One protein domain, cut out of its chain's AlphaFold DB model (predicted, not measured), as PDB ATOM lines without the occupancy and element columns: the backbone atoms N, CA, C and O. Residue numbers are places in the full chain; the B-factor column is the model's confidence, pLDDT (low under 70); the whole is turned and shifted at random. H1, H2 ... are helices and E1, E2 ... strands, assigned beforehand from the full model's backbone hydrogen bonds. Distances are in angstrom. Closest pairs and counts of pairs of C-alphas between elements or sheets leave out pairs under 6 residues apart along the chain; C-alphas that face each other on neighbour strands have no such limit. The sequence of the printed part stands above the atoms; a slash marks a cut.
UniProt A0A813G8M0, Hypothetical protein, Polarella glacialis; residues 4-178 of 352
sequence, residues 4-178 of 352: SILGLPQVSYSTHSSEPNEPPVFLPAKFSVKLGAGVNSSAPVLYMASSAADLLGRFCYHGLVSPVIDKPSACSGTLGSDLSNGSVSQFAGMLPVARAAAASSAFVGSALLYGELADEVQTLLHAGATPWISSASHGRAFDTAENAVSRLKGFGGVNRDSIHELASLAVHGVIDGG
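AT A GLANCE: This is residues 4 to 178 of the 352 residues of the protein "Hypothetical protein" of Polarella glacialis (UniProt A0A813G8M0). Little regular structure: three antiparallel strands, E1 E2 E3, make a small sheet with H7 packed on one face and H6 beside H7. Under half of the 175 printed residues are in named elements, E1 H1 E2 E3, H2 to H7, mixed in class. It is compact, radius of gyration of the C-alphas 16.2 A, spans 52 by 38 by 28 A.

IN THESE COORDINATES: E1, residues 10-15, begins at (-52.590, 12.690, -100.609); H1 is 50-53, E2 59-64, E3 73-75, H2 87-90, H3 97-104, H4 107-114, H5 118-125, H6 141-151, H7 160-168, ending at (-62.035, 17.608, -85.424).

HOW THE PARTS SIT: N 12 and O 62 of E1 and E2 are 3.0 A apart, within hydrogen-bond range. H7, on the sheet, touches H6, closest at C-alphas 148 and 166, 6.6 A. H4 has 0 of 4 O i to N i+4 pairs within range but 5 of 5 i+3.

THE WHOLE: The printed part has no cut; links E1 to H1, E3 to H2 and H5 to H6 are long; pLDDT is under 70 at residues 4-7, 18 and 115-124.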
ATOM      1  N   SER A   4     -47.121  13.069-107.431       49.50
ATOM      2  CA  SER A   4     -48.056  13.999-108.079       49.50
ATOM      3  C   SER A   4     -48.367  13.592-109.525       49.50
ATOM      4  O   SER A   4     -49.429  13.924-110.042       49.50
ATOM      5  N   ILE A   5     -47.473  12.817-110.150       51.00
ATOM      6  CA  ILE A   5     -47.580  12.357-111.537       51.00
ATOM      7  C   ILE A   5     -48.505  11.136-111.646       51.00
ATOM      8  O   ILE A   5     -49.192  10.982-112.651       51.00
ATOM      9  N   LEU A   6     -48.568  10.289-110.612       61.84
ATOM     10  CA  LEU A   6     -49.416   9.090-110.611       61.84
ATOM     11  C   LEU A   6     -50.844   9.349-110.122       61.84
ATOM     12  O   LEU A   6     -51.677   8.453-110.220       61.84
ATOM     13  N   GLY A   7     -51.130  10.546-109.596       67.25
ATOM     14  CA  GLY A   7     -52.419  10.838-108.981       67.25
ATOM     15  C   GLY A   7     -52.708   9.821-107.881       67.25
ATOM     16  O   GLY A   7     -53.648   9.040-107.977       67.25
ATOM     17  N   LEU A   8     -51.887   9.757-106.843       79.94
ATOM     18  CA  LEU A   8     -52.291   9.041-105.636       79.94
ATOM     19  C   LEU A   8     -53.002  10.023-104.706       79.94
ATOM     20  O   LEU A   8     -52.631  11.200-104.686       79.94
ATOM     21  N   PRO A   9     -54.039   9.591-103.967       84.19
ATOM     22  CA  PRO A   9     -54.622  10.435-102.945       84.19
ATOM     23  C   PRO A   9     -53.558  10.859-101.931       84.19
ATOM     24  O   PRO A   9     -52.744  10.041-101.503       84.19
ATOM     25  N   GLN A  10     -53.558  12.134-101.555       89.25
ATOM     26  CA  GLN A  10     -52.590  12.690-100.609       89.25
ATOM     27  C   GLN A  10     -53.314  13.415 -99.489       89.25
ATOM     28  O   GLN A  10     -54.351  14.036 -99.714       89.25
ATOM     29  N   VAL A  11     -52.750  13.350 -98.287       91.94
ATOM     30  CA  VAL A  11     -53.189  14.147 -97.147       91.94
ATOM     31  C   VAL A  11     -51.968  14.780 -96.508       91.94
ATOM     32  O   VAL A  11     -50.971  14.102 -96.269       91.94
ATOM     33  N   SER A  12     -52.053  16.071 -96.228       93.38
ATOM     34  CA  SER A  12     -51.058  16.814 -95.463       93.38
ATOM     35  C   SER A  12     -51.745  17.669 -94.408       93.38
ATOM     36  O   SER A  12     -52.955  17.911 -94.467       93.38
ATOM     37  N   TYR A  13     -50.971  18.126 -93.430       93.81
ATOM     38  CA  TYR A  13     -51.413  19.151 -92.500       93.81
ATOM     39  C   TYR A  13     -50.311  20.184 -92.292       93.81
ATOM     40  O   TYR A  13     -49.127  19.887 -92.444       93.81
ATOM     41  N   SER A  14     -50.720  21.400 -91.962       93.06
ATOM     42  CA  SER A  14     -49.851  22.506 -91.583       93.06
ATOM     43  C   SER A  14     -50.360  23.142 -90.298       93.06
ATOM     44  O   SER A  14     -51.506  22.935 -89.883       93.06
ATOM     45  N   THR A  15     -49.502  23.911 -89.646       91.12
ATOM     46  CA  THR A  15     -49.883  24.758 -88.519       91.12
ATOM     47  C   THR A  15     -50.180  26.153 -89.043       91.12
ATOM     48  O   THR A  15     -49.502  26.657 -89.937       91.12
ATOM     49  N   HIS A  16     -51.222  26.783 -88.512       84.81
ATOM     50  CA  HIS A  16     -51.521  28.177 -88.807       84.81
ATOM     51  C   HIS A  16     -51.196  29.014 -87.571       84.81
ATOM     52  O   HIS A  16     -52.063  29.230 -86.719       84.81
ATOM     53  N   SER A  17     -49.954  29.494 -87.494       76.69
ATOM     54  CA  SER A  17     -49.543  30.466 -86.477       76.69
ATOM     55  C   SER A  17     -50.278  31.794 -86.692       76.69
ATOM     56  O   SER A  17     -50.498  32.221 -87.828       76.69
ATOM     57  N   SER A  18     -50.715  32.434 -85.610       65.75
ATOM     58  CA  SER A  18     -51.182  33.829 -85.630       65.75
ATOM     59  C   SER A  18     -50.032  34.832 -85.530       65.75
ATOM     60  O   SER A  18     -50.243  36.022 -85.756       65.75
ATOM     61  N   GLU A  19     -48.837  34.359 -85.185       72.50
ATOM     62  CA  GLU A  19     -47.640  35.168 -84.989       72.50
ATOM     63  C   GLU A  19     -46.805  35.240 -86.280       72.50
ATOM     64  O   GLU A  19     -46.809  34.297 -87.075       72.50
ATOM     65  N   PRO A  20     -46.038  36.325 -86.496       74.44
ATOM     66  CA  PRO A  20     -45.189  36.490 -87.680       74.44
ATOM     67  C   PRO A  20     -44.016  35.499 -87.740       74.44
ATOM     68  O   PRO A  20     -43.343  35.420 -88.765       74.44
ATOM     69  N   ASN A  21     -43.759  34.763 -86.657       77.88
ATOM     70  CA  ASN A  21     -42.697  33.771 -86.589       77.88
ATOM     71  C   ASN A  21     -43.272  32.380 -86.860       77.88
ATOM     72  O   ASN A  21     -44.119  31.888 -86.110       77.88
ATOM     73  N   GLU A  22     -42.783  31.739 -87.919       84.12
ATOM     74  CA  GLU A  22     -43.059  30.330 -88.174       84.12
ATOM     75  C   GLU A  22     -42.420  29.476 -87.065       84.12
ATOM     76  O   GLU A  22     -41.262  29.714 -86.696       84.12
ATOM     77  N   PRO A  23     -43.149  28.501 -86.490       87.81
ATOM     78  CA  PRO A  23     -42.549  27.579 -85.539       87.81
ATOM     79  C   PRO A  23     -41.440  26.765 -86.223       87.81
ATOM     80  O   PRO A  23     -41.521  26.499 -87.426       87.81
ATOM     81  N   PRO A  24     -40.416  26.320 -85.474       91.06
ATOM     82  CA  PRO A  24     -39.447  25.380 -86.010       91.06
ATOM     83  C   PRO A  24     -40.154  24.105 -86.482       91.06
ATOM     84  O   PRO A  24     -41.189  23.712 -85.940       91.06
ATOM     85  N   VAL A  25     -39.546  23.428 -87.458       89.44
ATOM     86  CA  VAL A  25     -40.048  22.166 -88.032       89.44
ATOM     87  C   VAL A  25     -40.342  21.122 -86.948       89.44
ATOM     88  O   VAL A  25     -41.282  20.337 -87.069       89.44
ATOM     89  N   PHE A  26     -39.558  21.138 -85.870       92.56
ATOM     90  CA  PHE A  26     -39.707  20.257 -84.722       92.56
ATOM     91  C   PHE A  26     -39.945  21.069 -83.456       92.56
ATOM     92  O   PHE A  26     -39.173  21.975 -83.141       92.56
ATOM     93  N   LEU A  27     -40.973  20.693 -82.696       94.56
ATOM     94  CA  LEU A  27     -41.226  21.241 -81.370       94.56
ATOM     95  C   LEU A  27     -41.055  20.162 -80.298       94.56
ATOM     96  O   LEU A  27     -41.525  19.038 -80.492       94.56
ATOM     97  N   PRO A  28     -40.417  20.480 -79.157       95.62
ATOM     98  CA  PRO A  28     -40.232  19.507 -78.094       95.62
ATOM     99  C   PRO A  28     -41.566  19.112 -77.458       95.62
ATOM    100  O   PRO A  28     -42.322  19.963 -76.986       95.62
ATOM    101  N   ALA A  29     -41.815  17.809 -77.360       95.00
ATOM    102  CA  ALA A  29     -42.958  17.245 -76.655       95.00
ATOM    103  C   ALA A  29     -42.516  16.102 -75.732       95.00
ATOM    104  O   ALA A  29     -41.492  15.460 -75.969       95.00
ATOM    105  N   LYS A  30     -43.276  15.842 -74.667       94.44
ATOM    106  CA  LYS A  30     -42.996  14.763 -73.716       94.44
ATOM    107  C   LYS A  30     -44.260  14.099 -73.197       94.44
ATOM    108  O   LYS A  30     -45.218  14.755 -72.805       94.44
ATOM    109  N   PHE A  31     -44.216  12.779 -73.097       94.88
ATOM    110  CA  PHE A  31     -45.189  12.012 -72.329       94.88
ATOM    111  C   PHE A  31     -44.649  11.820 -70.919       94.88
ATOM    112  O   PHE A  31     -43.484  11.467 -70.744       94.88
ATOM    113  N   SER A  32     -45.476  12.054 -69.905       94.62
ATOM    114  CA  SER A  32     -45.046  11.879 -68.524       94.62
ATOM    115  C   SER A  32     -46.115  11.213 -67.687       94.62
ATOM    116  O   SER A  32     -47.296  11.529 -67.785       94.62
ATOM    117  N   VAL A  33     -45.682  10.286 -66.842       94.12
ATOM    118  CA  VAL A  33     -46.537   9.561 -65.907       94.12
ATOM    119  C   VAL A  33     -45.807   9.421 -64.586       94.12
ATOM    120  O   VAL A  33     -44.580   9.316 -64.541       94.12
ATOM    121  N   LYS A  34     -46.561   9.391 -63.489       93.56
ATOM    122  CA  LYS A  34     -46.019   9.030 -62.182       93.56
ATOM    123  C   LYS A  34     -46.281   7.545 -61.944       93.56
ATOM    124  O   LYS A  34     -47.433   7.129 -61.837       93.56
ATOM    125  N   LEU A  35     -45.219   6.744 -61.851       90.19
ATOM    126  CA  LEU A  35     -45.344   5.314 -61.553       90.19
ATOM    127  C   LEU A  35     -46.121   5.107 -60.246       90.19
ATOM    128  O   LEU A  35     -45.883   5.790 -59.250       90.19
ATOM    129  N   GLY A  36     -47.086   4.187 -60.272       94.62
ATOM    130  CA  GLY A  36     -47.967   3.907 -59.137       94.62
ATOM    131  C   GLY A  36     -49.081   4.936 -58.896       94.62
ATOM    132  O   GLY A  36     -49.892   4.724 -58.002       94.62
ATOM    133  N   ALA A  37     -49.186   6.014 -59.684       95.94
ATOM    134  CA  ALA A  37     -50.272   6.992 -59.537       95.94
ATOM    135  C   ALA A  37     -51.630   6.502 -60.083       95.94
ATOM    136  O   ALA A  37     -52.648   7.163 -59.885       95.94
ATOM    137  N   GLY A  38     -51.655   5.335 -60.734       96.25
ATOM    138  CA  GLY A  38     -52.857   4.719 -61.291       96.25
ATOM    139  C   GLY A  38     -53.229   5.247 -62.678       96.25
ATOM    140  O   GLY A  38     -52.688   6.242 -63.161       96.25
ATOM    141  N   VAL A  39     -54.173   4.564 -63.329       96.19
ATOM    142  CA  VAL A  39     -54.558   4.853 -64.722       96.19
ATOM    143  C   VAL A  39     -55.256   6.203 -64.890       96.19
ATOM    144  O   VAL A  39     -55.118   6.834 -65.923       96.19
ATOM    145  N   ASN A  40     -55.930   6.706 -63.855       95.44
ATOM    146  CA  ASN A  40     -56.605   8.009 -63.885       95.44
ATOM    147  C   ASN A  40     -55.675   9.184 -63.532       95.44
ATOM    148  O   ASN A  40     -56.154  10.281 -63.255       95.44
ATOM    149  N   SER A  41     -54.362   8.953 -63.455       96.81
ATOM    150  CA  SER A  41     -53.416  10.009 -63.108       96.81
ATOM    151  C   SER A  41     -53.158  10.950 -64.279       96.81
ATOM    152  O   SER A  41     -53.040  10.532 -65.433       96.81
ATOM    153  N   SER A  42     -53.025  12.228 -63.946       96.81
ATOM    154  CA  SER A  42     -52.573  13.252 -64.878       96.81
ATOM    155  C   SER A  42     -51.047  13.294 -64.960       96.81
ATOM    156  O   SER A  42     -50.334  12.868 -64.044       96.81
ATOM    157  N   ALA A  43     -50.556  13.822 -66.073       96.69
ATOM    158  CA  ALA A  43     -49.156  14.043 -66.357       96.69
ATOM    159  C   ALA A  43     -48.543  14.956 -65.279       96.69
ATOM    160  O   ALA A  43     -49.053  16.054 -65.050       96.69
ATOM    161  N   PRO A  44     -47.453  14.541 -64.607       96.06
ATOM    162  CA  PRO A  44     -46.766  15.394 -63.641       96.06
ATOM    163  C   PRO A  44     -46.047  16.581 -64.294       96.06
ATOM    164  O   PRO A  44     -45.693  17.526 -63.595       96.06
ATOM    165  N   VAL A  45     -45.810  16.537 -65.610       95.00
ATOM    166  CA  VAL A  45     -45.203  17.634 -66.371       95.00
ATOM    167  C   VAL A  45     -45.965  17.885 -67.667       95.00
ATOM    168  O   VAL A  45     -46.531  16.963 -68.255       95.00
ATOM    169  N   LEU A  46     -45.950  19.138 -68.122       94.69
ATOM    170  CA  LEU A  46     -46.628  19.564 -69.347       94.69
ATOM    171  C   LEU A  46     -46.110  18.810 -70.575       94.69
ATOM    172  O   LEU A  46     -44.898  18.614 -70.715       94.69
ATOM    173  N   TYR A  47     -47.028  18.465 -71.481       95.50
ATOM    174  CA  TYR A  47     -46.706  17.818 -72.753       95.50
ATOM    175  C   TYR A  47     -45.735  18.655 -73.593       95.50
ATOM    176  O   TYR A  47     -44.713  18.151 -74.045       95.50
ATOM    177  N   MET A  48     -46.003  19.951 -73.723       95.56
ATOM    178  CA  MET A  48     -45.172  20.930 -74.419       95.56
ATOM    179  C   MET A  48     -45.101  22.211 -73.574       95.56
ATOM    180  O   MET A  48     -45.951  22.441 -72.711       95.56
ATOM    181  N   ALA A  49     -44.074  23.039 -73.774       95.62
ATOM    182  CA  ALA A  49     -44.037  24.363 -73.158       95.62
ATOM    183  C   ALA A  49     -45.192  25.229 -73.685       95.62
ATOM    184  O   ALA A  49     -45.442  25.246 -74.887       95.62
ATOM    185  N   SER A  50     -45.867  25.989 -72.816       93.44
ATOM    186  CA  SER A  50     -46.977  26.861 -73.237       93.44
ATOM    187  C   SER A  50     -46.552  27.839 -74.335       93.44
ATOM    188  O   SER A  50     -47.214  27.925 -75.358       93.44
ATOM    189  N   SER A  51     -45.373  28.447 -74.193       93.38
ATOM    190  CA  SER A  51     -44.784  29.341 -75.196       93.38
ATOM    191  C   SER A  51     -44.508  28.680 -76.549       93.38
ATOM    192  O   SER A  51     -44.473  29.375 -77.556       93.38
ATOM    193  N   ALA A  52     -44.300  27.362 -76.592       93.25
ATOM    194  CA  ALA A  52     -44.181  26.618 -77.844       93.25
ATOM    195  C   ALA A  52     -45.557  26.278 -78.431       93.25
ATOM    196  O   ALA A  52     -45.751  26.383 -79.640       93.25
ATOM    197  N   ALA A  53     -46.519  25.906 -77.582       92.12
ATOM    198  CA  ALA A  53     -47.884  25.607 -78.004       92.12
ATOM    199  C   ALA A  53     -48.590  26.839 -78.597       92.12
ATOM    200  O   ALA A  53     -49.303  26.713 -79.594       92.12
ATOM    201  N   ASP A  54     -48.328  28.028 -78.046       90.69
ATOM    202  CA  ASP A  54     -48.877  29.301 -78.526       90.69
ATOM    203  C   ASP A  54     -48.488  29.600 -79.989       90.69
ATOM    204  O   ASP A  54     -49.225  30.284 -80.698       90.69
ATOM    205  N   LEU A  55     -47.381  29.030 -80.486       90.38
ATOM    206  CA  LEU A  55     -46.934  29.186 -81.878       90.38
ATOM    207  C   LEU A  55     -47.751  28.357 -82.880       90.38
ATOM    208  O   LEU A  55     -47.667  28.590 -84.084       90.38
ATOM    209  N   LEU A  56     -48.499  27.348 -82.425       91.12
ATOM    210  CA  LEU A  56     -49.139  26.383 -83.324       91.12
ATOM    211  C   LEU A  56     -50.536  26.813 -83.774       91.12
ATOM    212  O   LEU A  56     -50.931  26.482 -84.892       91.12
ATOM    213  N   GLY A  57     -51.271  27.554 -82.937       90.69
ATOM    214  CA  GLY A  57     -52.611  28.076 -83.222       90.69
ATOM    215  C   GLY A  57     -53.664  26.988 -83.477       90.69
ATOM    216  O   GLY A  57     -54.494  26.700 -82.614       90.69
ATOM    217  N   ARG A  58     -53.647  26.406 -84.681       94.44
ATOM    218  CA  ARG A  58     -54.492  25.296 -85.152       94.44
ATOM    219  C   ARG A  58     -53.784  24.477 -86.225       94.44
ATOM    220  O   ARG A  58     -52.984  25.010 -86.992       94.44
ATOM    221  N   PHE A  59     -54.163  23.212 -86.348       95.44
ATOM    222  CA  PHE A  59     -53.827  22.385 -87.506       95.44
ATOM    223  C   PHE A  59     -54.840  22.571 -88.633       95.44
ATOM    224  O   PHE A  59     -56.047  22.526 -88.379       95.44
ATOM    225  N   CYS A  60     -54.357  22.735 -89.861       96.38
ATOM    226  CA  CYS A  60     -55.152  22.776 -91.085       96.38
ATOM    227  C   CYS A  60     -54.753  21.621 -92.002       96.38
ATOM    228  O   CYS A  60     -53.581  21.437 -92.308       96.38
ATOM    229  N   TYR A  61     -55.742  20.839 -92.419       96.69
ATOM    230  CA  TYR A  61     -55.594  19.601 -93.171       96.69
ATOM    231  C   TYR A  61     -56.032  19.821 -94.609       96.69
ATOM    232  O   TYR A  61     -57.048  20.474 -94.867       96.69
ATOM    233  N   HIS A  62     -55.292  19.227 -95.536       96.56
ATOM    234  CA  HIS A  62     -55.545  19.315 -96.965       96.56
ATOM    235  C   HIS A  62     -55.509  17.916 -97.570       96.56
ATOM    236  O   HIS A  62     -54.526  17.192 -97.419       96.56
ATOM    237  N   GLY A  63     -56.588  17.539 -98.250       94.25
ATOM    238  CA  GLY A  63     -56.677  16.315 -99.030       94.25
ATOM    239  C   GLY A  63     -56.591  16.602-100.525       94.25
ATOM    240  O   GLY A  63     -57.117  17.602-101.010       94.25
ATOM    241  N   LEU A  64     -55.973  15.694-101.269       92.56
ATOM    242  CA  LEU A  64     -56.039  15.612-102.723       92.56
ATOM    243  C   LEU A  64     -56.715  14.286-103.070       92.56
ATOM    244  O   LEU A  64     -56.133  13.228-102.845       92.56
ATOM    245  N   VAL A  65     -57.945  14.330-103.582       88.75
ATOM    246  CA  VAL A  65     -58.658  13.126-104.041       88.75
ATOM    247  C   VAL A  65     -58.161  12.777-105.439       88.75
ATOM    248  O   VAL A  65     -57.993  13.690-106.241       88.75
ATOM    249  N   SER A  66     -57.924  11.499-105.744       80.25
ATOM    250  CA  SER A  66     -57.454  11.082-107.071       80.25
ATOM    251  C   SER A  66     -58.438  10.176-107.836       80.25
ATOM    252  O   SER A  66     -59.015   9.284-107.206       80.25
ATOM    253  N   PRO A  67     -58.596  10.342-109.174       80.88
ATOM    254  CA  PRO A  67     -58.077  11.461-109.986       80.88
ATOM    255  C   PRO A  67     -58.574  12.799-109.424       80.88
ATOM    256  O   PRO A  67     -59.530  12.786-108.657       80.88
ATOM    257  N   VAL A  68     -57.888  13.919-109.707       74.06
ATOM    258  CA  VAL A  68     -58.121  15.227-109.045       74.06
ATOM    259  C   VAL A  68     -59.553  15.730-109.266       74.06
ATOM    260  O   VAL A  68     -59.813  16.520-110.168       74.06
ATOM    261  N   ILE A  69     -60.477  15.242-108.440       84.12
ATOM    262  CA  ILE A  69     -61.917  15.521-108.480       84.12
ATOM    263  C   ILE A  69     -62.286  16.504-107.364       84.12
ATOM    264  O   ILE A  69     -63.172  17.332-107.549       84.12
ATOM    265  N   ASP A  70     -61.591  16.442-106.225       91.12
ATOM    266  CA  ASP A  70     -61.825  17.317-105.075       91.12
ATOM    267  C   ASP A  70     -60.518  17.602-104.314       91.12
ATOM    268  O   ASP A  70     -59.550  16.834-104.372       91.12
ATOM    269  N   LYS A  71     -60.504  18.728-103.598       94.62
ATOM    270  CA  LYS A  71     -59.416  19.178-102.720       94.62
ATOM    271  C   LYS A  71     -59.980  19.578-101.352       94.62
ATOM    272  O   LYS A  71     -59.987  20.767-101.015       94.62
ATOM    273  N   PRO A  72     -60.527  18.619-100.583       96.69
ATOM    274  CA  PRO A  72     -61.125  18.923 -99.293       96.69
ATOM    275  C   PRO A  72     -60.094  19.538 -98.345       96.69
ATOM    276  O   PRO A  72     -58.927  19.149 -98.327       96.69
ATOM    277  N   SER A  73     -60.537  20.495 -97.535       97.50
ATOM    278  CA  SER A  73     -59.718  21.086 -96.479       97.50
ATOM    279  C   SER A  73     -60.561  21.381 -95.249       97.50
ATOM    280  O   SER A  73     -61.746  21.694 -95.362       97.50
ATOM    281  N   ALA A  74     -59.951  21.254 -94.077       97.62
ATOM    282  CA  ALA A  74     -60.578  21.559 -92.800       97.62
ATOM    283  C   ALA A  74     -59.504  21.960 -91.788       97.62
ATOM    284  O   ALA A  74     -58.388  21.453 -91.844       97.62
ATOM    285  N   CYS A  75     -59.834  22.838 -90.844       97.38
ATOM    286  CA  CYS A  75     -58.940  23.171 -89.740       97.38
ATOM    287  C   CYS A  75     -59.556  22.744 -88.409       97.38
ATOM    288  O   CYS A  75     -60.770  22.806 -88.219       97.38
ATOM    289  N   SER A  76     -58.691  22.316 -87.498       96.69
ATOM    290  CA  SER A  76     -59.021  22.081 -86.096       96.69
ATOM    291  C   SER A  76     -59.422  23.381 -85.384       96.69
ATOM    292  O   SER A  76     -59.236  24.491 -85.901       96.69
ATOM    293  N   GLY A  77     -59.992  23.233 -84.186       94.00
ATOM    294  CA  GLY A  77     -60.144  24.347 -83.251       94.00
ATOM    295  C   GLY A  77     -58.792  24.858 -82.740       94.00
ATOM    296  O   GLY A  77     -57.734  24.371 -83.136       94.00
ATOM    297  N   THR A  78     -58.824  25.841 -81.841       91.94
ATOM    298  CA  THR A  78     -57.610  26.307 -81.159       91.94
ATOM    299  C   THR A  78     -56.978  25.163 -80.372       91.94
ATOM    300  O   THR A  78     -57.667  24.473 -79.619       91.94
ATOM    301  N   LEU A  79     -55.674  24.971 -80.544       91.00
ATOM    302  CA  LEU A  79     -54.921  23.943 -79.837       91.00
ATOM    303  C   LEU A  79     -54.626  24.403 -78.407       91.00
ATOM    304  O   LEU A  79     -54.197  25.532 -78.180       91.00
ATOM    305  N   GLY A  80     -54.860  23.520 -77.435       86.38
ATOM    306  CA  GLY A  80     -54.409  23.725 -76.057       86.38
ATOM    307  C   GLY A  80     -52.906  23.477 -75.891       86.38
ATOM    308  O   GLY A  80     -52.234  23.017 -76.810       86.38
ATOM    309  N   SER A  81     -52.383  23.686 -74.680       81.06
ATOM    310  CA  SER A  81     -50.955  23.500 -74.359       81.06
ATOM    311  C   SER A  81     -50.424  22.071 -74.541       81.06
ATOM    312  O   SER A  81     -49.217  21.853 -74.516       81.06
ATOM    313  N   ASP A  82     -51.307  21.084 -74.684       84.69
ATOM    314  CA  ASP A  82     -50.955  19.696 -74.983       84.69
ATOM    315  C   ASP A  82     -51.463  19.209 -76.342       84.69
ATOM    316  O   ASP A  82     -51.511  18.003 -76.583       84.69
ATOM    317  N   LEU A  83     -51.894  20.147 -77.196       87.56
ATOM    318  CA  LEU A  83     -52.390  19.924 -78.560       87.56
ATOM    319  C   LEU A  83     -53.555  18.923 -78.658       87.56
ATOM    320  O   LEU A  83     -53.941  18.511 -79.748       87.56
ATOM    321  N   SER A  84     -54.123  18.528 -77.518       84.81
ATOM    322  CA  SER A  84     -55.075  17.428 -77.390       84.81
ATOM    323  C   SER A  84     -56.227  17.782 -76.447       84.81
ATOM    324  O   SER A  84     -56.899  16.899 -75.916       84.81
ATOM    325  N   ASN A  85     -56.481  19.082 -76.258       83.25
ATOM    326  CA  ASN A  85     -57.537  19.624 -75.398       83.25
ATOM    327  C   ASN A  85     -57.488  19.076 -73.965       83.25
ATOM    328  O   ASN A  85     -58.520  18.766 -73.372       83.25
ATOM    329  N   GLY A  86     -56.285  18.923 -73.413       86.25
ATOM    330  CA  GLY A  86     -56.072  18.382 -72.078       86.25
ATOM    331  C   GLY A  86     -56.018  16.858 -72.032       86.25
ATOM    332  O   GLY A  86     -55.714  16.321 -70.974       86.25
ATOM    333  N   SER A  87     -56.309  16.133 -73.118       88.62
ATOM    334  CA  SER A  87     -56.443  14.673 -73.071       88.62
ATOM    335  C   SER A  87     -55.147  13.971 -72.669       88.62
ATOM    336  O   SER A  87     -55.138  13.161 -71.736       88.62
ATOM    337  N   VAL A  88     -54.047  14.293 -73.356       91.94
ATOM    338  CA  VAL A  88     -52.744  13.658 -73.116       91.94
ATOM    339  C   VAL A  88     -52.257  13.966 -71.707       91.94
ATOM    340  O   VAL A  88     -51.703  13.093 -71.040       91.94
ATOM    341  N   SER A  89     -52.520  15.181 -71.224       94.25
ATOM    342  CA  SER A  89     -52.122  15.592 -69.881       94.25
ATOM    343  C   SER A  89     -53.037  15.018 -68.799       94.25
ATOM    344  O   SER A  89     -52.558  14.543 -67.779       94.25
ATOM    345  N   GLN A  90     -54.354  15.026 -68.984       95.69
ATOM    346  CA  GLN A  90     -55.322  14.617 -67.965       95.69
ATOM    347  C   GLN A  90     -55.337  13.101 -67.756       95.69
ATOM    348  O   GLN A  90     -55.435  12.653 -66.615       95.69
ATOM    349  N   PHE A  91     -55.215  12.330 -68.841       95.69
ATOM    350  CA  PHE A  91     -55.321  10.867 -68.850       95.69
ATOM    351  C   PHE A  91     -53.976  10.182 -69.101       95.69
ATOM    352  O   PHE A  91     -53.922   9.100 -69.689       95.69
ATOM    353  N   ALA A  92     -52.881  10.804 -68.668       96.00
ATOM    354  CA  ALA A  92     -51.535  10.313 -68.930       96.00
ATOM    355  C   ALA A  92     -51.313   8.880 -68.421       96.00
ATOM    356  O   ALA A  92     -50.682   8.073 -69.102       96.00
ATOM    357  N   GLY A  93     -51.898   8.526 -67.270       96.56
ATOM    358  CA  GLY A  93     -51.845   7.171 -66.715       96.56
ATOM    359  C   GLY A  93     -52.510   6.088 -67.578       96.56
ATOM    360  O   GLY A  93     -52.283   4.904 -67.332       96.56
ATOM    361  N   MET A  94     -53.312   6.465 -68.581       96.88
ATOM    362  CA  MET A  94     -53.949   5.548 -69.533       96.88
ATOM    363  C   MET A  94     -53.176   5.412 -70.849       96.88
ATOM    364  O   MET A  94     -53.555   4.596 -71.689       96.88
ATOM    365  N   LEU A  95     -52.136   6.219 -71.074       95.06
ATOM    366  CA  LEU A  95     -51.407   6.194 -72.338       95.06
ATOM    367  C   LEU A  95     -50.618   4.883 -72.474       95.06
ATOM    368  O   LEU A  95     -49.890   4.504 -71.551       95.06
ATOM    369  N   PRO A  96     -50.697   4.192 -73.626       94.12
ATOM    370  CA  PRO A  96     -49.910   2.987 -73.843       94.12
ATOM    371  C   PRO A  96     -48.411   3.306 -73.825       94.12
ATOM    372  O   PRO A  96     -47.907   4.004 -74.707       94.12
ATOM    373  N   VAL A  97     -47.680   2.743 -72.856       93.06
ATOM    374  CA  VAL A  97     -46.225   2.948 -72.709       93.06
ATOM    375  C   VAL A  97     -45.485   2.608 -74.001       93.06
ATOM    376  O   VAL A  97     -44.617   3.364 -74.424       93.06
ATOM    377  N   ALA A  98     -45.879   1.527 -74.681       93.69
ATOM    378  CA  ALA A  98     -45.280   1.127 -75.951       93.69
ATOM    379  C   ALA A  98     -45.437   2.192 -77.054       93.69
ATOM    380  O   ALA A  98     -44.533   2.359 -77.863       93.69
ATOM    381  N   ARG A  99     -46.548   2.944 -77.085       93.94
ATOM    382  CA  ARG A  99     -46.775   4.003 -78.086       93.94
ATOM    383  C   ARG A  99     -46.011   5.278 -77.753       93.94
ATOM    384  O   ARG A  99     -45.422   5.874 -78.648       93.94
ATOM    385  N   ALA A 100     -45.964   5.655 -76.475       93.25
ATOM    386  CA  ALA A 100     -45.123   6.760 -76.019       93.25
ATOM    387  C   ALA A 100     -43.629   6.474 -76.274       93.25
ATOM    388  O   ALA A 100     -42.911   7.342 -76.762       93.25
ATOM    389  N   ALA A 101     -43.181   5.239 -76.020       92.19
ATOM    390  CA  ALA A 101     -41.827   4.794 -76.341       92.19
ATOM    391  C   ALA A 101     -41.575   4.788 -77.859       92.19
ATOM    392  O   ALA A 101     -40.569   5.327 -78.305       92.19
ATOM    393  N   ALA A 102     -42.514   4.271 -78.660       91.50
ATOM    394  CA  ALA A 102     -42.406   4.287 -80.119       91.50
ATOM    395  C   ALA A 102     -42.293   5.710 -80.686       91.50
ATOM    396  O   ALA A 102     -41.543   5.919 -81.633       91.50
ATOM    397  N   ALA A 103     -42.989   6.691 -80.099       92.69
ATOM    398  CA  ALA A 103     -42.862   8.094 -80.495       92.69
ATOM    399  C   ALA A 103     -41.428   8.598 -80.296       92.69
ATOM    400  O   ALA A 103     -40.867   9.216 -81.193       92.69
ATOM    401  N   SER A 104     -40.806   8.247 -79.167       88.81
ATOM    402  CA  SER A 104     -39.419   8.614 -78.871       88.81
ATOM    403  C   SER A 104     -38.388   7.959 -79.792       88.81
ATOM    404  O   SER A 104     -37.262   8.436 -79.808       88.81
ATOM    405  N   SER A 105     -38.744   6.893 -80.516       86.44
ATOM    406  CA  SER A 105     -37.851   6.148 -81.420       86.44
ATOM    407  C   SER A 105     -38.232   6.286 -82.898       86.44
ATOM    408  O   SER A 105     -37.706   5.574 -83.755       86.44
ATOM    409  N   ALA A 106     -39.185   7.160 -83.222       89.94
ATOM    410  CA  ALA A 106     -39.699   7.341 -84.574       89.94
ATOM    411  C   ALA A 106     -38.756   8.205 -85.434       89.94
ATOM    412  O   ALA A 106     -39.174   9.208 -86.016       89.94
ATOM    413  N   PHE A 107     -37.469   7.835 -85.502       87.62
ATOM    414  CA  PHE A 107     -36.410   8.584 -86.200       87.62
ATOM    415  C   PHE A 107     -36.757   8.811 -87.676       87.62
ATOM    416  O   PHE A 107     -36.632   9.908 -88.229       87.62
ATOM    417  N   VAL A 108     -37.298   7.763 -88.293       86.25
ATOM    418  CA  VAL A 108     -37.761   7.750 -89.682       86.25
ATOM    419  C   VAL A 108     -38.931   8.714 -89.921       86.25
ATOM    420  O   VAL A 108     -39.152   9.135 -91.053       86.25
ATOM    421  N   GLY A 109     -39.651   9.133 -88.876       85.38
ATOM    422  CA  GLY A 109     -40.757  10.083 -88.985       85.38
ATOM    423  C   GLY A 109     -40.346  11.415 -89.616       85.38
ATOM    424  O   GLY A 109     -41.153  12.034 -90.304       85.38
ATOM    425  N   SER A 110     -39.078  11.815 -89.479       86.00
ATOM    426  CA  SER A 110     -38.539  13.004 -90.148       86.00
ATOM    427  C   SER A 110     -38.581  12.912 -91.680       86.00
ATOM    428  O   SER A 110     -38.844  13.918 -92.333       86.00
ATOM    429  N   ALA A 111     -38.425  11.721 -92.270       82.81
ATOM    430  CA  ALA A 111     -38.503  11.529 -93.722       82.81
ATOM    431  C   ALA A 111     -39.886  11.898 -94.290       82.81
ATOM    432  O   ALA A 111     -39.996  12.345 -95.432       82.81
ATOM    433  N   LEU A 112     -40.946  11.787 -93.476       81.06
ATOM    434  CA  LEU A 112     -42.302  12.183 -93.866       81.06
ATOM    435  C   LEU A 112     -42.432  13.691 -94.098       81.06
ATOM    436  O   LEU A 112     -43.266  14.105 -94.897       81.06
ATOM    437  N   LEU A 113     -41.616  14.507 -93.426       81.19
ATOM    438  CA  LEU A 113     -41.653  15.964 -93.566       81.19
ATOM    439  C   LEU A 113     -41.011  16.432 -94.872       81.19
ATOM    440  O   LEU A 113     -41.427  17.440 -95.436       81.19
ATOM    441  N   TYR A 114     -40.026  15.689 -95.375       73.81
ATOM    442  CA  TYR A 114     -39.269  16.081 -96.565       73.81
ATOM    443  C   TYR A 114     -39.854  15.521 -97.862       73.81
ATOM    444  O   TYR A 114     -39.459  15.936 -98.947       73.81
ATOM    445  N   GLY A 115     -40.809  14.587 -97.778       66.94
ATOM    446  CA  GLY A 115     -41.433  13.972 -98.955       66.94
ATOM    447  C   GLY A 115     -40.471  13.130 -99.806       66.94
ATOM    448  O   GLY A 115     -40.837  12.696-100.901       66.94
ATOM    449  N   GLU A 116     -39.257  12.892 -99.309       57.31
ATOM    450  CA  GLU A 116     -38.251  12.011 -99.887       57.31
ATOM    451  C   GLU A 116     -38.330  10.665 -99.153       57.31
ATOM    452  O   GLU A 116     -38.299  10.612 -97.926       57.31
ATOM    453  N   LEU A 117     -38.476   9.565 -99.898       60.62
ATOM    454  CA  LEU A 117     -38.373   8.180 -99.400       60.62
ATOM    455  C   LEU A 117     -39.448   7.694 -98.404       60.62
ATOM    456  O   LEU A 117     -39.418   6.526 -98.029       60.62
ATOM    457  N   ALA A 118     -40.426   8.517 -98.012       63.91
ATOM    458  CA  ALA A 118     -41.504   8.127 -97.091       63.91
ATOM    459  C   ALA A 118     -42.185   6.791 -97.460       63.91
ATOM    460  O   ALA A 118     -42.357   5.922 -96.605       63.91
ATOM    461  N   ASP A 119     -42.535   6.617 -98.734       63.22
ATOM    462  CA  ASP A 119     -43.205   5.415 -99.236       63.22
ATOM    463  C   ASP A 119     -42.275   4.209 -99.319       63.22
ATOM    464  O   ASP A 119     -42.668   3.100 -98.965       63.22
ATOM    465  N   GLU A 120     -41.040   4.414 -99.779       66.06
ATOM    466  CA  GLU A 120     -40.047   3.347 -99.913       66.06
ATOM    467  C   GLU A 120     -39.677   2.795 -98.538       66.06
ATOM    468  O   GLU A 120     -39.635   1.582 -98.345       66.06
ATOM    469  N   VAL A 121     -39.510   3.680 -97.554       65.56
ATOM    470  CA  VAL A 121     -39.198   3.292 -96.183       65.56
ATOM    471  C   VAL A 121     -40.395   2.630 -95.501       65.56
ATOM    472  O   VAL A 121     -40.222   1.605 -94.847       65.56
ATOM    473  N   GLN A 122     -41.620   3.140 -95.680       66.81
ATOM    474  CA  GLN A 122     -42.815   2.466 -95.150       66.81
ATOM    475  C   GLN A 122     -43.026   1.085 -95.781       66.81
ATOM    476  O   GLN A 122     -43.377   0.134 -95.080       66.81
ATOM    477  N   THR A 123     -42.785   0.966 -97.088       67.38
ATOM    478  CA  THR A 123     -42.882  -0.304 -97.816       67.38
ATOM    479  C   THR A 123     -41.820  -1.288 -97.336       67.38
ATOM    480  O   THR A 123     -42.134  -2.454 -97.123       67.38
ATOM    481  N   LEU A 124     -40.587  -0.822 -97.112       69.25
ATOM    482  CA  LEU A 124     -39.473  -1.651 -96.653       69.25
ATOM    483  C   LEU A 124     -39.640  -2.121 -95.202       69.25
ATOM    484  O   LEU A 124     -39.329  -3.266 -94.886       69.25
ATOM    485  N   LEU A 125     -40.105  -1.243 -94.310       70.88
ATOM    486  CA  LEU A 125     -40.183  -1.533 -92.876       70.88
ATOM    487  C   LEU A 125     -41.471  -2.256 -92.467       70.88
ATOM    488  O   LEU A 125     -41.562  -2.715 -91.331       70.88
ATOM    489  N   HIS A 126     -42.477  -2.322 -93.349       74.00
ATOM    490  CA  HIS A 126     -43.827  -2.800 -93.021       74.00
ATOM    491  C   HIS A 126     -44.404  -2.160 -91.738       74.00
ATOM    492  O   HIS A 126     -45.221  -2.757 -91.037       74.00
ATOM    493  N   ALA A 127     -43.977  -0.935 -91.425       76.19
ATOM    494  CA  ALA A 127     -44.267  -0.240 -90.178       76.19
ATOM    495  C   ALA A 127     -44.589   1.237 -90.440       76.19
ATOM    496  O   ALA A 127     -44.144   1.833 -91.422       76.19
ATOM    497  N   GLY A 128     -45.379   1.839 -89.548       81.50
ATOM    498  CA  GLY A 128     -45.633   3.277 -89.581       81.50
ATOM    499  C   GLY A 128     -44.376   4.056 -89.193       81.50
ATOM    500  O   GLY A 128     -43.796   3.798 -88.143       81.50
ATOM    501  N   ALA A 129     -43.976   5.026 -90.017       86.00
ATOM    502  CA  ALA A 129     -42.799   5.864 -89.767       86.00
ATOM    503  C   ALA A 129     -42.985   6.860 -88.605       86.00
ATOM    504  O   ALA A 129     -42.006   7.339 -88.041       86.00
ATOM    505  N   THR A 130     -44.229   7.169 -88.238       91.81
ATOM    506  CA  THR A 130     -44.579   8.047 -87.117       91.81
ATOM    507  C   THR A 130     -45.815   7.493 -86.409       91.81
ATOM    508  O   THR A 130     -46.775   7.087 -87.078       91.81
ATOM    509  N   PRO A 131     -45.821   7.434 -85.070       94.44
ATOM    510  CA  PRO A 131     -47.056   7.307 -84.318       94.44
ATOM    511  C   PRO A 131     -47.906   8.570 -84.472       94.44
ATOM    512  O   PRO A 131     -47.400   9.691 -84.467       94.44
ATOM    513  N   TRP A 132     -49.214   8.378 -84.574       95.19
ATOM    514  CA  TRP A 132     -50.183   9.464 -84.668       95.19
ATOM    515  C   TRP A 132     -50.907   9.631 -83.341       95.19
ATOM    516  O   TRP A 132     -51.200   8.644 -82.664       95.19
ATOM    517  N   ILE A 133     -51.219  10.872 -82.981       96.00
ATOM    518  CA  ILE A 133     -51.962  11.208 -81.768       96.00
ATOM    519  C   ILE A 133     -53.081  12.208 -82.077       96.00
ATOM    520  O   ILE A 133     -53.018  12.938 -83.062       96.00
ATOM    521  N   SER A 134     -54.139  12.191 -81.267       96.38
ATOM    522  CA  SER A 134     -55.347  13.010 -81.426       96.38
ATOM    523  C   SER A 134     -55.776  13.637 -80.101       96.38
ATOM    524  O   SER A 134     -55.276  13.280 -79.033       96.38
ATOM    525  N   SER A 135     -56.779  14.508 -80.154       96.06
ATOM    526  CA  SER A 135     -57.469  15.077 -78.996       96.06
ATOM    527  C   SER A 135     -58.483  14.131 -78.334       96.06
ATOM    528  O   SER A 135     -59.266  14.564 -77.489       96.06
ATOM    529  N   ALA A 136     -58.524  12.846 -78.707       96.50
ATOM    530  CA  ALA A 136     -59.429  11.879 -78.090       96.50
ATOM    531  C   ALA A 136     -59.064  11.631 -76.618       96.50
ATOM    532  O   ALA A 136     -57.896  11.412 -76.299       96.50
ATOM    533  N   SER A 137     -60.064  11.642 -75.733       95.00
ATOM    534  CA  SER A 137     -59.923  11.534 -74.270       95.00
ATOM    535  C   SER A 137     -59.717  10.098 -73.760       95.00
ATOM    536  O   SER A 137     -59.744   9.137 -74.530       95.00
ATOM    537  N   HIS A 138     -59.509   9.948 -72.444       95.25
ATOM    538  CA  HIS A 138     -59.474   8.655 -71.741       95.25
ATOM    539  C   HIS A 138     -58.437   7.663 -72.299       95.25
ATOM    540  O   HIS A 138     -58.729   6.487 -72.513       95.25
ATOM    541  N   GLY A 139     -57.226   8.147 -72.600       92.12
ATOM    542  CA  GLY A 139     -56.126   7.315 -73.106       92.12
ATOM    543  C   GLY A 139     -56.277   6.841 -74.554       92.12
ATOM    544  O   GLY A 139     -55.428   6.104 -75.044       92.12
ATOM    545  N   ARG A 140     -57.325   7.271 -75.271       96.56
ATOM    546  CA  ARG A 140     -57.608   6.847 -76.656       96.56
ATOM    547  C   ARG A 140     -56.886   7.673 -77.721       96.56
ATOM    548  O   ARG A 140     -57.131   7.470 -78.906       96.56
ATOM    549  N   ALA A 141     -56.009   8.589 -77.316       95.94
ATOM    550  CA  ALA A 141     -55.359   9.549 -78.202       95.94
ATOM    551  C   ALA A 141     -54.624   8.879 -79.382       95.94
ATOM    552  O   ALA A 141     -54.806   9.308 -80.523       95.94
ATOM    553  N   PHE A 142     -53.861   7.809 -79.123       96.12
ATOM    554  CA  PHE A 142     -53.138   7.053 -80.156       96.12
ATOM    555  C   PHE A 142     -54.073   6.221 -81.039       96.12
ATOM    556  O   PHE A 142     -54.080   6.397 -82.254       96.12
ATOM    557  N   ASP A 143     -54.902   5.357 -80.444       97.06
ATOM    558  CA  ASP A 143     -55.777   4.452 -81.204       97.06
ATOM    559  C   ASP A 143     -56.741   5.218 -82.116       97.06
ATOM    560  O   ASP A 143     -56.973   4.833 -83.259       97.06
ATOM    561  N   THR A 144     -57.324   6.313 -81.624       97.44
ATOM    562  CA  THR A 144     -58.251   7.131 -82.413       97.44
ATOM    563  C   THR A 144     -57.544   7.794 -83.592       97.44
ATOM    564  O   THR A 144     -58.073   7.775 -84.703       97.44
ATOM    565  N   ALA A 145     -56.334   8.318 -83.386       96.94
ATOM    566  CA  ALA A 145     -55.545   8.914 -84.456       96.94
ATOM    567  C   ALA A 145     -55.116   7.876 -85.501       96.94
ATOM    568  O   ALA A 145     -55.262   8.103 -86.700       96.94
ATOM    569  N   GLU A 146     -54.644   6.708 -85.063       95.81
ATOM    570  CA  GLU A 146     -54.229   5.621 -85.951       95.81
ATOM    571  C   GLU A 146     -55.407   5.061 -86.762       95.81
ATOM    572  O   GLU A 146     -55.273   4.801 -87.960       95.81
ATOM    573  N   ASN A 147     -56.591   4.948 -86.157       97.06
ATOM    574  CA  ASN A 147     -57.815   4.585 -86.870       97.06
ATOM    575  C   ASN A 147     -58.208   5.641 -87.914       97.06
ATOM    576  O   ASN A 147     -58.562   5.286 -89.036       97.06
ATOM    577  N   ALA A 148     -58.105   6.933 -87.585       97.44
ATOM    578  CA  ALA A 148     -58.394   8.004 -88.535       97.44
ATOM    579  C   ALA A 148     -57.421   7.989 -89.726       97.44
ATOM    580  O   ALA A 148     -57.853   8.020 -90.877       97.44
ATOM    581  N   VAL A 149     -56.118   7.846 -89.465       95.56
ATOM    582  CA  VAL A 149     -55.085   7.800 -90.511       95.56
ATOM    583  C   VAL A 149     -55.163   6.516 -91.340       95.56
ATOM    584  O   VAL A 149     -55.003   6.559 -92.558       95.56
ATOM    585  N   SER A 150     -55.436   5.361 -90.729       93.81
ATOM    586  CA  SER A 150     -55.529   4.090 -91.462       93.81
ATOM    587  C   SER A 150     -56.695   4.057 -92.452       93.81
ATOM    588  O   SER A 150     -56.542   3.490 -93.535       93.81
ATOM    589  N   ARG A 151     -57.817   4.729 -92.155       94.69
ATOM    590  CA  ARG A 151     -58.947   4.862 -93.090       94.69
ATOM    591  C   ARG A 151     -58.596   5.622 -94.370       94.69
ATOM    592  O   ARG A 151     -59.211   5.360 -95.400       94.69
ATOM    593  N   LEU A 152     -57.578   6.487 -94.347       93.69
ATOM    594  CA  LEU A 152     -57.107   7.201 -95.540       93.69
ATOM    595  C   LEU A 152     -56.488   6.262 -96.585       93.69
ATOM    596  O   LEU A 152     -56.461   6.605 -97.763       93.69
ATOM    597  N   LYS A 153     -56.007   5.079 -96.172       89.62
ATOM    598  CA  LYS A 153     -55.324   4.113 -97.053       89.62
ATOM    599  C   LYS A 153     -56.274   3.377 -98.008       89.62
ATOM    600  O   LYS A 153     -55.813   2.758 -98.962       89.62
ATOM    601  N   GLY A 154     -57.582   3.394 -97.740       87.25
ATOM    602  CA  GLY A 154     -58.584   2.709 -98.558       87.25
ATOM    603  C   GLY A 154     -58.959   3.470 -99.836       87.25
ATOM    604  O   GLY A 154     -58.765   4.680 -99.943       87.25
ATOM    605  N   PHE A 155     -59.568   2.770-100.799       89.50
ATOM    606  CA  PHE A 155     -60.176   3.416-101.967       89.50
ATOM    607  C   PHE A 155     -61.276   4.389-101.517       89.50
ATOM    608  O   PHE A 155     -62.175   4.008-100.770       89.50
ATOM    609  N   GLY A 156     -61.186   5.652-101.943       91.69
ATOM    610  CA  GLY A 156     -62.076   6.718-101.469       91.69
ATOM    611  C   GLY A 156     -61.846   7.138-100.010       91.69
ATOM    612  O   GLY A 156     -62.653   7.892 -99.473       91.69
ATOM    613  N   GLY A 157     -60.767   6.675 -99.365       94.31
ATOM    614  CA  GLY A 157     -60.436   6.996 -97.973       94.31
ATOM    615  C   GLY A 157     -60.098   8.470 -97.753       94.31
ATOM    616  O   GLY A 157     -60.423   9.033 -96.709       94.31
ATOM    617  N   VAL A 158     -59.505   9.125 -98.753       95.06
ATOM    618  CA  VAL A 158     -59.322  10.582 -98.776       95.06
ATOM    619  C   VAL A 158     -60.565  11.220 -99.386       95.06
ATOM    620  O   VAL A 158     -60.812  11.093-100.583       95.06
ATOM    621  N   ASN A 159     -61.357  11.891 -98.557       95.69
ATOM    622  CA  ASN A 159     -62.578  12.588 -98.945       95.69
ATOM    623  C   ASN A 159     -62.860  13.727 -97.950       95.69
ATOM    624  O   ASN A 159     -62.101  13.944 -97.005       95.69
ATOM    625  N   ARG A 160     -63.936  14.488 -98.162       96.94
ATOM    626  CA  ARG A 160     -64.295  15.604 -97.278       96.94
ATOM    627  C   ARG A 160     -64.478  15.164 -95.826       96.94
ATOM    628  O   ARG A 160     -63.902  15.790 -94.940       96.94
ATOM    629  N   ASP A 161     -65.225  14.094 -95.591       97.50
ATOM    630  CA  ASP A 161     -65.555  13.639 -94.241       97.50
ATOM    631  C   ASP A 161     -64.306  13.191 -93.479       97.50
ATOM    632  O   ASP A 161     -64.132  13.573 -92.325       97.50
ATOM    633  N   SER A 162     -63.386  12.466 -94.127       97.75
ATOM    634  CA  SER A 162     -62.136  12.049 -93.482       97.75
ATOM    635  C   SER A 162     -61.209  13.227 -93.172       97.75
ATOM    636  O   SER A 162     -60.609  13.256 -92.101       97.75
ATOM    637  N   ILE A 163     -61.137  14.250 -94.032       98.19
ATOM    638  CA  ILE A 163     -60.372  15.474 -93.739       98.19
ATOM    639  C   ILE A 163     -60.992  16.272 -92.581       98.19
ATOM    640  O   ILE A 163     -60.268  16.740 -91.698       98.19
ATOM    641  N   HIS A 164     -62.320  16.397 -92.539       98.12
ATOM    642  CA  HIS A 164     -63.018  17.010 -91.405       98.12
ATOM    643  C   HIS A 164     -62.835  16.210 -90.112       98.12
ATOM    644  O   HIS A 164     -62.701  16.803 -89.041       98.12
ATOM    645  N   GLU A 165     -62.787  14.883 -90.199       98.00
ATOM    646  CA  GLU A 165     -62.524  14.025 -89.052       98.00
ATOM    647  C   GLU A 165     -61.125  14.286 -88.476       98.00
ATOM    648  O   GLU A 165     -61.022  14.580 -87.283       98.00
ATOM    649  N   LEU A 166     -60.071  14.283 -89.306       97.94
ATOM    650  CA  LEU A 166     -58.703  14.606 -88.868       97.94
ATOM    651  C   LEU A 166     -58.639  15.968 -88.166       97.94
ATOM    652  O   LEU A 166     -58.028  16.086 -87.104       97.94
ATOM    653  N   ALA A 167     -59.321  16.967 -88.734       97.38
ATOM    654  CA  ALA A 167     -59.422  18.306 -88.167       97.38
ATOM    655  C   ALA A 167     -60.136  18.326 -86.811       97.38
ATOM    656  O   ALA A 167     -59.630  18.920 -85.859       97.38
ATOM    657  N   SER A 168     -61.281  17.655 -86.685       97.00
ATOM    658  CA  SER A 168     -62.035  17.608 -85.424       97.00
ATOM    659  C   SER A 168     -61.299  16.864 -84.304       97.00
ATOM    660  O   SER A 168     -61.505  17.161 -83.130       97.00
ATOM    661  N   LEU A 169     -60.420  15.930 -84.673       97.00
ATOM    662  CA  LEU A 169     -59.579  15.155 -83.766       97.00
ATOM    663  C   LEU A 169     -58.184  15.762 -83.552       97.00
ATOM    664  O   LEU A 169     -57.398  15.177 -82.809       97.00
ATOM    665  N   ALA A 170     -57.850  16.877 -84.213       96.69
ATOM    666  CA  ALA A 170     -56.520  17.494 -84.185       96.69
ATOM    667  C   ALA A 170     -55.373  16.470 -84.369       96.69
ATOM    668  O   ALA A 170     -54.381  16.480 -83.636       96.69
ATOM    669  N   VAL A 171     -55.532  15.542 -85.321       97.00
ATOM    670  CA  VAL A 171     -54.569  14.456 -85.561       97.00
ATOM    671  C   VAL A 171     -53.207  15.006 -85.982       97.00
ATOM    672  O   VAL A 171     -53.111  15.712 -86.981       97.00
ATOM    673  N   HIS A 172     -52.141  14.648 -85.278       95.56
ATOM    674  CA  HIS A 172     -50.777  15.049 -85.629       95.56
ATOM    675  C   HIS A 172     -49.776  13.922 -85.376       95.56
ATOM    676  O   HIS A 172     -50.057  12.958 -84.657       95.56
ATOM    677  N   GLY A 173     -48.623  14.018 -86.036       94.50
ATOM    678  CA  GLY A 173     -47.540  13.050 -85.899       94.50
ATOM    679  C   GLY A 173     -46.662  13.386 -84.701       94.50
ATOM    680  O   GLY A 173     -46.372  14.554 -84.449       94.50
ATOM    681  N   VAL A 174     -46.214  12.358 -83.987       94.88
ATOM    682  CA  VAL A 174     -45.134  12.472 -83.003       94.88
ATOM    683  C   VAL A 174     -43.926  11.705 -83.521       94.88
ATOM    684  O   VAL A 174     -44.044  10.586 -84.022       94.88
ATOM    685  N   ILE A 175     -42.759  12.329 -83.450       93.38
ATOM    686  CA  ILE A 175     -41.519  11.782 -83.997       93.38
ATOM    687  C   ILE A 175     -40.429  11.746 -82.926       93.38
ATOM    688  O   ILE A 175     -40.629  12.236 -81.814       93.38
ATOM    689  N   ASP A 176     -39.278  11.188 -83.294       93.06
ATOM    690  CA  ASP A 176     -38.134  11.008 -82.405       93.06
ATOM    691  C   ASP A 176     -37.714  12.290 -81.674       93.06
ATOM    692  O   ASP A 176     -37.519  13.351 -82.278       93.06
ATOM    693  N   GLY A 177     -37.529  12.170 -80.358       91.38
ATOM    694  CA  GLY A 177     -37.095  13.276 -79.508       91.38
ATOM    695  C   GLY A 177     -35.695  13.785 -79.857       91.38
ATOM    696  O   GLY A 177     -35.398  14.953 -79.603       91.38
ATOM    697  N   GLY A 178     -34.869  12.962 -80.512       91.06
ATOM    698  CA  GLY A 178     -33.525  13.289 -80.977       91.06
ATOM    699  C   GLY A 178     -33.450  14.469 -81.943       91.06
ATOM    700  O   GLY A 178     -32.414  15.127 -82.006       91.06
TER     701      GLY A 178